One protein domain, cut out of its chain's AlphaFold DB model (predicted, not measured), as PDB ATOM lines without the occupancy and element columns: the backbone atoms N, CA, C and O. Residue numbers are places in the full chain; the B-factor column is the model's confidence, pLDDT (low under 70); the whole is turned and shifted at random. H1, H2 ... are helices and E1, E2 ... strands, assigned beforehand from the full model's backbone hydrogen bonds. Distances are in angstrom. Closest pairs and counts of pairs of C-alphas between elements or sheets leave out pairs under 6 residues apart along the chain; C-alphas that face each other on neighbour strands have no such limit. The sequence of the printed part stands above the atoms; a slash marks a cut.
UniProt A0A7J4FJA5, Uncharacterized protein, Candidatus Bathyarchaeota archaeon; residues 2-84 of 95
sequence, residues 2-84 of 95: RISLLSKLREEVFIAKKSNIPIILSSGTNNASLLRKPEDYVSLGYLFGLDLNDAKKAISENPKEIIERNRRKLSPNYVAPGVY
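This is residues 2 to 84 of the 95 residues of an uncharacterized protein of Candidatus Bathyarchaeota archaeon (UniProt A0A7J4FJA5). H1, H2 and H3 cluster; H4 reaches away as an arm. Residues 28 to 34 stick out. The 83 printed residues hold four named helices, then one named strand, mostly helix and loose, with a radius of gyration of the C-alphas of 15.7 A and spans of 47, 34 and 22 A.

H1, residues 2 to 18, touches H2, residues 38 to 48, with residues 6 to 13 alone, about perpendicular at 88 degrees; C-alphas 10 and 48 are closest, 4.5 A. H2 touches H3, residues 52 to 59, at a steep tilt of 64 degrees; C-alphas 42 and 55 are closest, 5.0 A. H4, residues 61 to 73, meets H3 only through their link. Every O i to N i+4 pair is within hydrogen-bond range in H1 and H4, 4 of 7 in H2 and 3 of 4 in H3.

H1 is 24.5 A long from C-alpha 2 (178.895, 138.756, 129.791). E1, residues 78 to 80, ends at C-alpha 80 (142.776, 152.574, 148.221).

The link H1 to H2 is long; no printed residue is under 70 in pLDDT.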
ATOM      1  N   ARG A   2     179.862 139.788 129.328       73.38
ATOM      2  CA  ARG A   2     178.895 138.756 129.791       73.38
ATOM      3  C   ARG A   2     179.126 138.255 131.229       73.38
ATOM      4  O   ARG A   2     178.169 138.111 131.976       73.38
ATOM      5  N   ILE A   3     180.386 138.060 131.629       88.56
ATOM      6  CA  ILE A   3     180.749 137.593 132.981       88.56
ATOM      7  C   ILE A   3     180.316 138.602 134.058       88.56
ATOM      8  O   ILE A   3     179.714 138.218 135.052       88.56
ATOM      9  N   SER A   4     180.552 139.898 133.823       92.94
ATOM     10  CA  SER A   4     180.159 140.968 134.754       92.94
ATOM     11  C   SER A   4     178.639 141.061 134.916       92.94
ATOM     12  O   SER A   4     178.165 141.178 136.042       92.94
ATOM     13  N   LEU A   5     177.872 140.917 133.826       93.69
ATOM     14  CA  LEU A   5     176.410 140.881 133.900       93.69
ATOM     15  C   LEU A   5     175.916 139.708 134.754       93.69
ATOM     16  O   LEU A   5     175.118 139.915 135.658       93.69
ATOM     17  N   LEU A   6     176.406 138.490 134.500       94.06
ATOM     18  CA  LEU A   6     176.012 137.314 135.286       94.06
ATOM     19  C   LEU A   6     176.400 137.455 136.761       94.06
ATOM     20  O   LEU A   6     175.620 137.086 137.632       94.06
ATOM     21  N   SER A   7     177.576 138.021 137.042       94.69
ATOM     22  CA  SER A   7     178.007 138.309 138.411       94.69
ATOM     23  C   SER A   7     177.049 139.269 139.111       94.69
ATOM     24  O   SER A   7     176.663 139.013 140.247       94.69
ATOM     25  N   LYS A   8     176.627 140.343 138.430       96.38
ATOM     26  CA  LYS A   8     175.689 141.310 139.002       96.38
ATOM     27  C   LYS A   8     174.299 140.704 139.186       96.38
ATOM     28  O   LYS A   8     173.714 140.862 140.245       96.38
ATOM     29  N   LEU A   9     173.804 139.931 138.217       95.88
ATOM     30  CA  LEU A   9     172.523 139.227 138.349       95.88
ATOM     31  C   LEU A   9     172.507 138.274 139.551       95.88
ATOM     32  O   LEU A   9     171.510 138.227 140.260       95.88
ATOM     33  N   ARG A  10     173.608 137.560 139.823       96.38
ATOM     34  CA  ARG A  10     173.732 136.718 141.029       96.38
ATOM     35  C   ARG A  10     173.628 137.527 142.318       96.38
ATOM     36  O   ARG A  10     172.960 137.092 143.249       96.38
ATOM     37  N   GLU A  11     174.286 138.681 142.368       97.25
ATOM     38  CA  GLU A  11     174.235 139.587 143.519       97.25
ATOM     39  C   GLU A  11     172.810 140.111 143.753       97.25
ATOM     40  O   GLU A  11     172.290 140.003 144.862       97.25
ATOM     41  N   GLU A  12     172.137 140.583 142.700       97.38
ATOM     42  CA  GLU A  12     170.757 141.077 142.786       97.38
ATOM     43  C   GLU A  12     169.772 139.973 143.194       97.38
ATOM     44  O   GLU A  12     168.917 140.188 144.051       97.38
ATOM     45  N   VAL A  13     169.909 138.763 142.638       97.56
ATOM     46  CA  VAL A  13     169.077 137.608 143.012       97.56
ATOM     47  C   VAL A  13     169.294 137.234 144.475       97.56
ATOM     48  O   VAL A  13     168.326 136.966 145.186       97.56
ATOM     49  N   PHE A  14     170.539 137.254 144.952       97.56
ATOM     50  CA  PHE A  14     170.849 136.992 146.354       97.56
ATOM     51  C   PHE A  14     170.178 138.011 147.286       97.56
ATOM     52  O   PHE A  14     169.535 137.620 148.263       97.56
ATOM     53  N   ILE A  15     170.277 139.305 146.966       97.94
ATOM     54  CA  ILE A  15     169.642 140.380 147.739       97.94
ATOM     55  C   ILE A  15     168.118 140.228 147.713       97.94
ATOM     56  O   ILE A  15     167.486 140.222 148.770       97.94
ATOM     57  N   ALA A  16     167.525 140.034 146.534       97.44
ATOM     58  CA  ALA A  16     166.083 139.880 146.375       97.44
ATOM     59  C   ALA A  16     165.540 138.682 147.172       97.44
ATOM     60  O   ALA A  16     164.560 138.838 147.903       97.44
ATOM     61  N   LYS A  17     166.214 137.522 147.116       95.56
ATOM     62  CA  LYS A  17     165.854 136.342 147.918       95.56
ATOM     63  C   LYS A  17     165.950 136.629 149.415       95.56
ATOM     64  O   LYS A  17     165.012 136.332 150.149       95.56
ATOM     65  N   LYS A  18     167.041 137.254 149.873       97.12
ATOM     66  CA  LYS A  18     167.231 137.608 151.291       97.12
ATOM     67  C   LYS A  18     166.158 138.579 151.801       97.12
ATOM     68  O   LYS A  18     165.765 138.501 152.963       97.12
ATOM     69  N   SER A  19     165.678 139.469 150.938       97.62
ATOM     70  CA  SER A  19     164.653 140.465 151.252       97.62
ATOM     71  C   SER A  19     163.219 140.016 150.942       97.62
ATOM     72  O   SER A  19     162.304 140.823 151.087       97.62
ATOM     73  N   ASN A  20     162.996 138.758 150.536       95.69
ATOM     74  CA  ASN A  20     161.686 138.232 150.121       95.69
ATOM     75  C   ASN A  20     161.003 139.076 149.025       95.69
ATOM     76  O   ASN A  20     159.785 139.253 149.015       95.69
ATOM     77  N   ILE A  21     161.794 139.622 148.101       96.81
ATOM     78  CA  ILE A  21     161.294 140.393 146.964       96.81
ATOM     79  C   ILE A  21     160.960 139.416 145.826       96.81
ATOM     80  O   ILE A  21     161.817 138.607 145.459       96.81
ATOM     81  N   PRO A  22     159.751 139.474 145.234       95.81
ATOM     82  CA  PRO A  22     159.392 138.598 144.126       95.81
ATOM     83  C   PRO A  22     160.239 138.915 142.889       95.81
ATOM     84  O   PRO A  22     160.302 140.056 142.431       95.81
ATOM     85  N   ILE A  23     160.865 137.884 142.325       97.00
ATOM     86  CA  ILE A  23     161.678 137.979 141.107       97.00
ATOM     87  C   ILE A  23     160.799 137.633 139.905       97.00
ATOM     88  O   ILE A  23     159.971 136.726 139.988       97.00
ATOM     89  N   ILE A  24     160.986 138.341 138.790       96.75
ATOM     90  CA  ILE A  24     160.305 138.073 137.519       96.75
ATOM     91  C   ILE A  24     161.354 137.874 136.430       96.75
ATOM     92  O   ILE A  24     162.299 138.657 136.332       96.75
ATOM     93  N   LEU A  25     161.162 136.861 135.585       95.31
ATOM     94  CA  LEU A  25     161.954 136.673 134.372       95.31
ATOM     95  C   LEU A  25     161.130 137.059 133.145       95.31
ATOM     96  O   LEU A  25     159.976 136.668 132.998       95.31
ATOM     97  N   SER A  26     161.743 137.832 132.252       93.50
ATOM     98  CA  SER A  26     161.140 138.266 130.996       93.50
ATOM     99  C   SER A  26     162.167 138.188 129.875       93.50
ATOM    100  O   SER A  26     163.359 138.405 130.088       93.50
ATOM    101  N   SER A  27     161.690 137.902 128.667       92.19
ATOM    102  CA  SER A  27     162.498 137.905 127.449       92.19
ATOM    103  C   SER A  27     163.026 139.296 127.094       92.19
ATOM    104  O   SER A  27     164.036 139.401 126.401       92.19
ATOM    105  N   GLY A  28     162.326 140.354 127.528       92.81
ATOM    106  CA  GLY A  28     162.646 141.745 127.201       92.81
ATOM    107  C   GLY A  28     162.695 142.041 125.697       92.81
ATOM    108  O   GLY A  28     163.296 143.033 125.296       92.81
ATOM    109  N   THR A  29     162.122 141.173 124.856       94.44
ATOM    110  CA  THR A  29     162.246 141.266 123.399       94.44
ATOM    111  C   THR A  29     161.023 141.903 122.750       94.44
ATOM    112  O   THR A  29     159.900 141.754 123.227       94.44
ATOM    113  N   ASN A  30     161.247 142.577 121.625       94.75
ATOM    114  CA  ASN A  30     160.214 143.102 120.735       94.75
ATOM    115  C   ASN A  30     159.990 142.217 119.491       94.75
ATOM    116  O   ASN A  30     159.181 142.570 118.639       94.75
ATOM    117  N   ASN A  31     160.701 141.086 119.370       95.19
ATOM    118  CA  ASN A  31     160.632 140.194 118.214       95.19
ATOM    119  C   ASN A  31     160.310 138.754 118.637       95.19
ATOM    120  O   ASN A  31     161.015 138.159 119.453       95.19
ATOM    121  N   ALA A  32     159.282 138.168 118.019       93.81
ATOM    122  CA  ALA A  32     158.846 136.802 118.283       93.81
ATOM    123  C   ALA A  32     159.938 135.742 118.027       93.81
ATOM    124  O   ALA A  32     159.982 134.742 118.739       93.81
ATOM    125  N   SER A  33     160.863 135.960 117.082       95.25
ATOM    126  CA  SER A  33     161.946 135.001 116.796       95.25
ATOM    127  C   SER A  33     162.982 134.884 117.925       95.25
ATOM    128  O   SER A  33     163.733 133.908 118.002       95.25
ATOM    129  N   LEU A  34     163.018 135.863 118.831       95.06
ATOM    130  CA  LEU A  34     163.920 135.896 119.983       95.06
ATOM    131  C   LEU A  34     163.293 135.315 121.254       95.06
ATOM    132  O   LEU A  34     163.975 135.217 122.276       95.06
ATOM    133  N   LEU A  35     162.022 134.909 121.205       95.25
ATOM    134  CA  LEU A  35     161.383 134.215 122.317       95.25
ATOM    135  C   LEU A  35     162.018 132.840 122.540       95.25
ATOM    136  O   LEU A  35     162.601 132.219 121.645       95.25
ATOM    137  N   ARG A  36     161.922 132.374 123.780       94.88
ATOM    138  CA  ARG A  36     162.335 131.036 124.199       94.88
ATOM    139  C   ARG A  36     161.188 130.347 124.907       94.88
ATOM    140  O   ARG A  36     160.226 131.004 125.313       94.88
ATOM    141  N   LYS A  37     161.276 129.024 125.023       95.00
ATOM    142  CA  LYS A  37     160.274 128.284 125.779       95.00
ATOM    143  C   LYS A  37     160.405 128.640 127.266       95.00
ATOM    144  O   LYS A  37     161.509 128.959 127.715       95.00
ATOM    145  N   PRO A  38     159.313 128.606 128.042       94.50
ATOM    146  CA  PRO A  38     159.360 128.868 129.480       94.50
ATOM    147  C   PRO A  38     160.422 128.032 130.210       94.50
ATOM    148  O   PRO A  38     161.134 128.544 131.071       94.50
ATOM    149  N   GLU A  39     160.593 126.772 129.812       95.12
ATOM    150  CA  GLU A  39     161.572 125.846 130.383       95.12
ATOM    151  C   GLU A  39     163.015 126.319 130.156       95.12
ATOM    152  O   GLU A  39     163.841 126.199 131.058       95.12
ATOM    153  N   ASP A  40     163.303 126.943 129.008       95.75
ATOM    154  CA  ASP A  40     164.626 127.505 128.718       95.75
ATOM    155  C   ASP A  40     164.955 128.659 129.681       95.75
ATOM    156  O   ASP A  40     166.093 128.790 130.135       95.75
ATOM    157  N   TYR A  41     163.963 129.490 130.034       95.25
ATOM    158  CA  TYR A  41     164.138 130.559 131.025       95.25
ATOM    159  C   TYR A  41     164.352 130.003 132.430       95.25
ATOM    160  O   TYR A  41     165.182 130.528 133.172       95.25
ATOM    161  N   VAL A  42     163.648 128.924 132.782       95.75
ATOM    162  CA  VAL A  42     163.851 128.223 134.054       95.75
ATOM    163  C   VAL A  42     165.278 127.680 134.136       95.75
ATOM    164  O   VAL A  42     165.970 127.923 135.124       95.75
ATOM    165  N   SER A  43     165.758 127.025 133.075       95.56
ATOM    166  CA  SER A  43     167.143 126.554 132.977       95.56
ATOM    167  C   SER A  43     168.157 127.700 133.051       95.56
ATOM    168  O   SER A  43     169.188 127.569 133.712       95.56
ATOM    169  N   LEU A  44     167.864 128.846 132.433       94.12
ATOM    170  CA  LEU A  44     168.710 130.038 132.518       94.12
ATOM    171  C   LEU A  44     168.778 130.599 133.949       94.12
ATOM    172  O   LEU A  44     169.835 131.076 134.362       94.12
ATOM    173  N   GLY A  45     167.683 130.482 134.710       95.00
ATOM    174  CA  GLY A  45     167.558 130.874 136.117       95.00
ATOM    175  C   GLY A  45     168.698 130.387 137.010       95.00
ATOM    176  O   GLY A  45     169.234 131.140 137.830       95.00
ATOM    177  N   TYR A  46     169.134 129.147 136.790       94.44
ATOM    178  CA  TYR A  46     170.229 128.535 137.538       94.44
ATOM    179  C   TYR A  46     171.552 129.286 137.392       94.44
ATOM    180  O   TYR A  46     172.333 129.352 138.341       94.44
ATOM    181  N   LEU A  47     171.812 129.897 136.229       93.62
ATOM    182  CA  LEU A  47     173.067 130.609 135.999       93.62
ATOM    183  C   LEU A  47     173.241 131.787 136.951       93.62
ATOM    184  O   LEU A  47     174.381 132.126 137.270       93.62
ATOM    185  N   PHE A  48     172.148 132.390 137.413       92.88
ATOM    186  CA  PHE A  48     172.168 133.532 138.320       92.88
ATOM    187  C   PHE A  48     171.593 133.234 139.714       92.88
ATOM    188  O   PHE A  48     171.296 134.158 140.459       92.88
ATOM    189  N   GLY A  49     171.538 131.957 140.110       93.81
ATOM    190  CA  GLY A  49     171.314 131.559 141.506       93.81
ATOM    191  C   GLY A  49     169.856 131.318 141.905       93.81
ATOM    192  O   GLY A  49     169.564 131.245 143.100       93.81
ATOM    193  N   LEU A  50     168.945 131.175 140.939       96.25
ATOM    194  CA  LEU A  50     167.603 130.659 141.214       96.25
ATOM    195  C   LEU A  50     167.627 129.130 141.279       96.25
ATOM    196  O   LEU A  50     168.286 128.477 140.471       96.25
ATOM    197  N   ASP A  51     166.882 128.563 142.224       95.69
ATOM    198  CA  ASP A  51     166.542 127.142 142.195       95.69
ATOM    199  C   ASP A  51     165.349 126.887 141.257       95.69
ATOM    200  O   ASP A  51     164.734 127.818 140.730       95.69
ATOM    201  N   LEU A  52     165.017 125.610 141.039       95.25
ATOM    202  CA  LEU A  52     163.952 125.210 140.115       95.25
ATOM    203  C   LEU A  52     162.605 125.857 140.445       95.25
ATOM    204  O   LEU A  52     161.852 126.226 139.544       95.25
ATOM    205  N   ASN A  53     162.273 125.922 141.733       95.62
ATOM    206  CA  ASN A  53     160.971 126.370 142.194       95.62
ATOM    207  C   ASN A  53     160.859 127.886 142.042       95.62
ATOM    208  O   ASN A  53     159.894 128.379 141.462       95.62
ATOM    209  N   ASP A  54     161.883 128.614 142.480       96.06
ATOM    210  CA  ASP A  54     161.942 130.066 142.345       96.06
ATOM    211  C   ASP A  54     161.958 130.495 140.874       96.06
ATOM    212  O   ASP A  54     161.251 131.428 140.490       96.06
ATOM    213  N   ALA A  55     162.707 129.787 140.025       96.69
ATOM    214  CA  ALA A  55     162.756 130.066 138.594       96.69
ATOM    215  C   ALA A  55     161.400 129.830 137.906       96.69
ATOM    216  O   ALA A  55     160.989 130.647 137.082       96.69
ATOM    217  N   LYS A  56     160.670 128.764 138.274       96.62
ATOM    218  CA  LYS A  56     159.298 128.526 137.792       96.62
ATOM    219  C   LYS A  56     158.343 129.629 138.244       96.62
ATOM    220  O   LYS A  56     157.618 130.180 137.416       96.62
ATOM    221  N   LYS A  57     158.393 130.019 139.519       97.19
ATOM    222  CA  LYS A  57     157.558 131.105 140.050       97.19
ATOM    223  C   LYS A  57     157.819 132.437 139.364       97.19
ATOM    224  O   LYS A  57     156.879 133.184 139.089       97.19
ATOM    225  N   ALA A  58     159.073 132.716 139.017       96.88
ATOM    226  CA  ALA A  58     159.466 133.965 138.375       96.88
ATOM    227  C   ALA A  58     158.863 134.178 136.976       96.88
ATOM    228  O   ALA A  58     158.749 135.319 136.531       96.88
ATOM    229  N   ILE A  59     158.452 133.113 136.286       96.06
ATOM    230  CA  ILE A  59     157.787 133.196 134.974       96.06
ATOM    231  C   ILE A  59     156.271 132.973 135.044       96.06
ATOM    232  O   ILE A  59     155.586 133.210 134.052       96.06
ATOM    233  N   SER A  60     155.740 132.510 136.182       96.31
ATOM    234  CA  SER A  60     154.342 132.085 136.302       96.31
ATOM    235  C   SER A  60     153.599 132.787 137.441       96.31
ATOM    236  O   SER A  60     152.933 133.791 137.180       96.31
ATOM    237  N   GLU A  61     153.685 132.319 138.690       97.88
ATOM    238  CA  GLU A  61     152.883 132.881 139.788       97.88
ATOM    239  C   GLU A  61     153.226 134.344 140.100       97.88
ATOM    240  O   GLU A  61     152.321 135.180 140.156       97.88
ATOM    241  N   ASN A  62     154.513 134.689 140.225       97.38
ATOM    242  CA  ASN A  62     154.951 136.039 140.602       97.38
ATOM    243  C   ASN A  62     154.417 137.128 139.646       97.38
ATOM    244  O   ASN A  62     153.779 138.080 140.114       97.38
ATOM    245  N   PRO A  63     154.621 137.034 138.311       97.19
ATOM    246  CA  PRO A  63     154.060 138.025 137.397       97.19
ATOM    247  C   PRO A  63     152.526 138.019 137.403       97.19
ATOM    248  O   PRO A  63     151.918 139.090 137.332       97.19
ATOM    249  N   LYS A  64     151.880 136.851 137.539       97.69
ATOM    250  CA  LYS A  64     150.413 136.745 137.590       97.69
ATOM    251  C   LYS A  64     149.827 137.496 138.786       97.69
ATOM    252  O   LYS A  64     148.888 138.270 138.612       97.69
ATOM    253  N   GLU A  65     150.387 137.329 139.981       97.25
ATOM    254  CA  GLU A  65     149.927 138.027 141.188       97.25
ATOM    255  C   GLU A  65     150.029 139.551 141.055       97.25
ATOM    256  O   GLU A  65     149.110 140.285 141.441       97.25
ATOM    257  N   ILE A  66     151.119 140.037 140.456       96.44
ATOM    258  CA  ILE A  66     151.335 141.466 140.205       96.44
ATOM    259  C   ILE A  66     150.311 141.997 139.199       96.44
ATOM    260  O   ILE A  66     149.709 143.049 139.435       96.44
ATOM    261  N   ILE A  67     150.065 141.263 138.109       97.06
ATOM    262  CA  ILE A  67     149.058 141.621 137.102       97.06
ATOM    263  C   ILE A  67     147.668 141.691 137.737       97.06
ATOM    264  O   ILE A  67     146.979 142.695 137.576       97.06
ATOM    265  N   GLU A  68     147.265 140.682 138.504       96.50
ATOM    266  CA  GLU A  68     145.943 140.643 139.139       96.50
ATOM    267  C   GLU A  68     145.778 141.731 140.210       96.50
ATOM    268  O   GLU A  68     144.713 142.340 140.352       96.50
ATOM    269  N   ARG A  69     146.841 142.063 140.951       94.75
ATOM    270  CA  ARG A  69     146.839 143.234 141.839       94.75
ATOM    271  C   ARG A  69     146.658 144.533 141.052       94.75
ATOM    272  O   ARG A  69     145.878 145.382 141.474       94.75
ATOM    273  N   ASN A  70     147.357 144.701 139.934       95.88
ATOM    274  CA  ASN A  70     147.277 145.919 139.131       95.88
ATOM    275  C   ASN A  70     145.922 146.057 138.429       95.88
ATOM    276  O   ASN A  70     145.343 147.138 138.454       95.88
ATOM    277  N   ARG A  71     145.352 144.965 137.912       95.62
ATOM    278  CA  ARG A  71     143.987 144.942 137.363       95.62
ATOM    279  C   ARG A  71     142.949 145.373 138.393       95.62
ATOM    280  O   ARG A  71     142.086 146.187 138.079       95.62
ATOM    281  N   ARG A  72     143.068 144.905 139.642       94.31
ATOM    282  CA  ARG A  72     142.203 145.361 140.742       94.31
ATOM    283  C   ARG A  72     142.338 146.859 141.008       94.31
ATOM    284  O   ARG A  72     141.318 147.509 141.182       94.31
ATOM    285  N   LYS A  73     143.558 147.408 140.996       95.00
ATOM    286  CA  LYS A  73     143.797 148.855 141.173       95.00
ATOM    287  C   LYS A  73     143.227 149.708 140.037       95.00
ATOM    288  O   LYS A  73     142.816 150.833 140.278       95.00
ATOM    289  N   LEU A  74     143.216 149.180 138.814       95.50
ATOM    290  CA  LEU A  74     142.652 149.849 137.636       95.50
ATOM    291  C   LEU A  74     141.118 149.784 137.590       95.50
ATOM    292  O   LEU A  74     140.503 150.435 136.750       95.50
ATOM    293  N   SER A  75     140.487 148.998 138.469       93.00
ATOM    294  CA  SER A  75     139.033 148.950 138.566       93.00
ATOM    295  C   SER A  75     138.486 150.322 138.962       93.00
ATOM    296  O   SER A  75     138.983 150.910 139.923       93.00
ATOM    297  N   PRO A  76     137.394 150.803 138.339       91.50
ATOM    298  CA  PRO A  76     136.752 152.045 138.760       91.50
ATOM    299  C   PRO A  76     136.254 151.978 140.209       91.50
ATOM    300  O   PRO A  76     135.949 153.005 140.800       91.50
ATOM    301  N   ASN A  77     136.108 150.781 140.781       92.25
ATOM    302  CA  ASN A  77     135.652 150.592 142.153       92.25
ATOM    303  C   ASN A  77     136.797 150.627 143.174       92.25
ATOM    304  O   ASN A  77     136.522 150.580 144.367       92.25
ATOM    305  N   TYR A  78     138.058 150.673 142.748       95.19
ATOM    306  CA  TYR A  78     139.193 150.782 143.658       95.19
ATOM    307  C   TYR A  78     139.359 152.221 144.153       95.19
ATOM    308  O   TYR A  78     139.361 153.154 143.354       95.19
ATOM    309  N   VAL A  79     139.519 152.395 145.467       94.06
ATOM    310  CA  VAL A  79     139.802 153.706 146.082       94.06
ATOM    311  C   VAL A  79     141.205 153.714 146.681       94.06
ATOM    312  O   VAL A  79     142.015 154.581 146.374       94.06
ATOM    313  N   ALA A  80     141.503 152.723 147.522       93.81
ATOM    314  CA  ALA A  80     142.776 152.574 148.221       93.81
ATOM    315  C   ALA A  80     143.031 151.086 148.532       93.81
ATOM    316  O   ALA A  80     142.117 150.266 148.398       93.81
ATOM    317  N   PRO A  81     144.250 150.671 148.932       92.25
ATOM    318  CA  PRO A  81     144.502 149.290 149.342       92.25
ATOM    319  C   PRO A  81     143.500 148.821 150.409       92.25
ATOM    320  O   PRO A  81     143.388 149.427 151.466       92.25
ATOM    321  N   GLY A  82     142.756 147.753 150.108       90.88
ATOM    322  CA  GLY A  82     141.719 147.210 150.995       90.88
ATOM    323  C   GLY A  82     140.352 147.904 150.913       90.88
ATOM    324  O   GLY A  82     139.397 147.390 151.482       90.88
ATOM    325  N   VAL A  83     140.222 149.010 150.173       93.88
ATOM    326  CA  VAL A  83     138.985 149.800 150.084       93.88
ATOM    327  C   VAL A  83     138.433 149.775 148.661       93.88
ATOM    328  O   VAL A  83     139.071 150.254 147.718       93.88
ATOM    329  N   TYR A  84     137.217 149.244 148.524       93.44
ATOM    330  CA  TYR A  84     136.515 149.119 147.250       93.44
ATOM    331  C   TYR A  84     135.064 149.589 147.369       93.44
ATOM    332  O   TYR A  84     134.378 149.314 148.353       93.44
TER     333      TYR A  84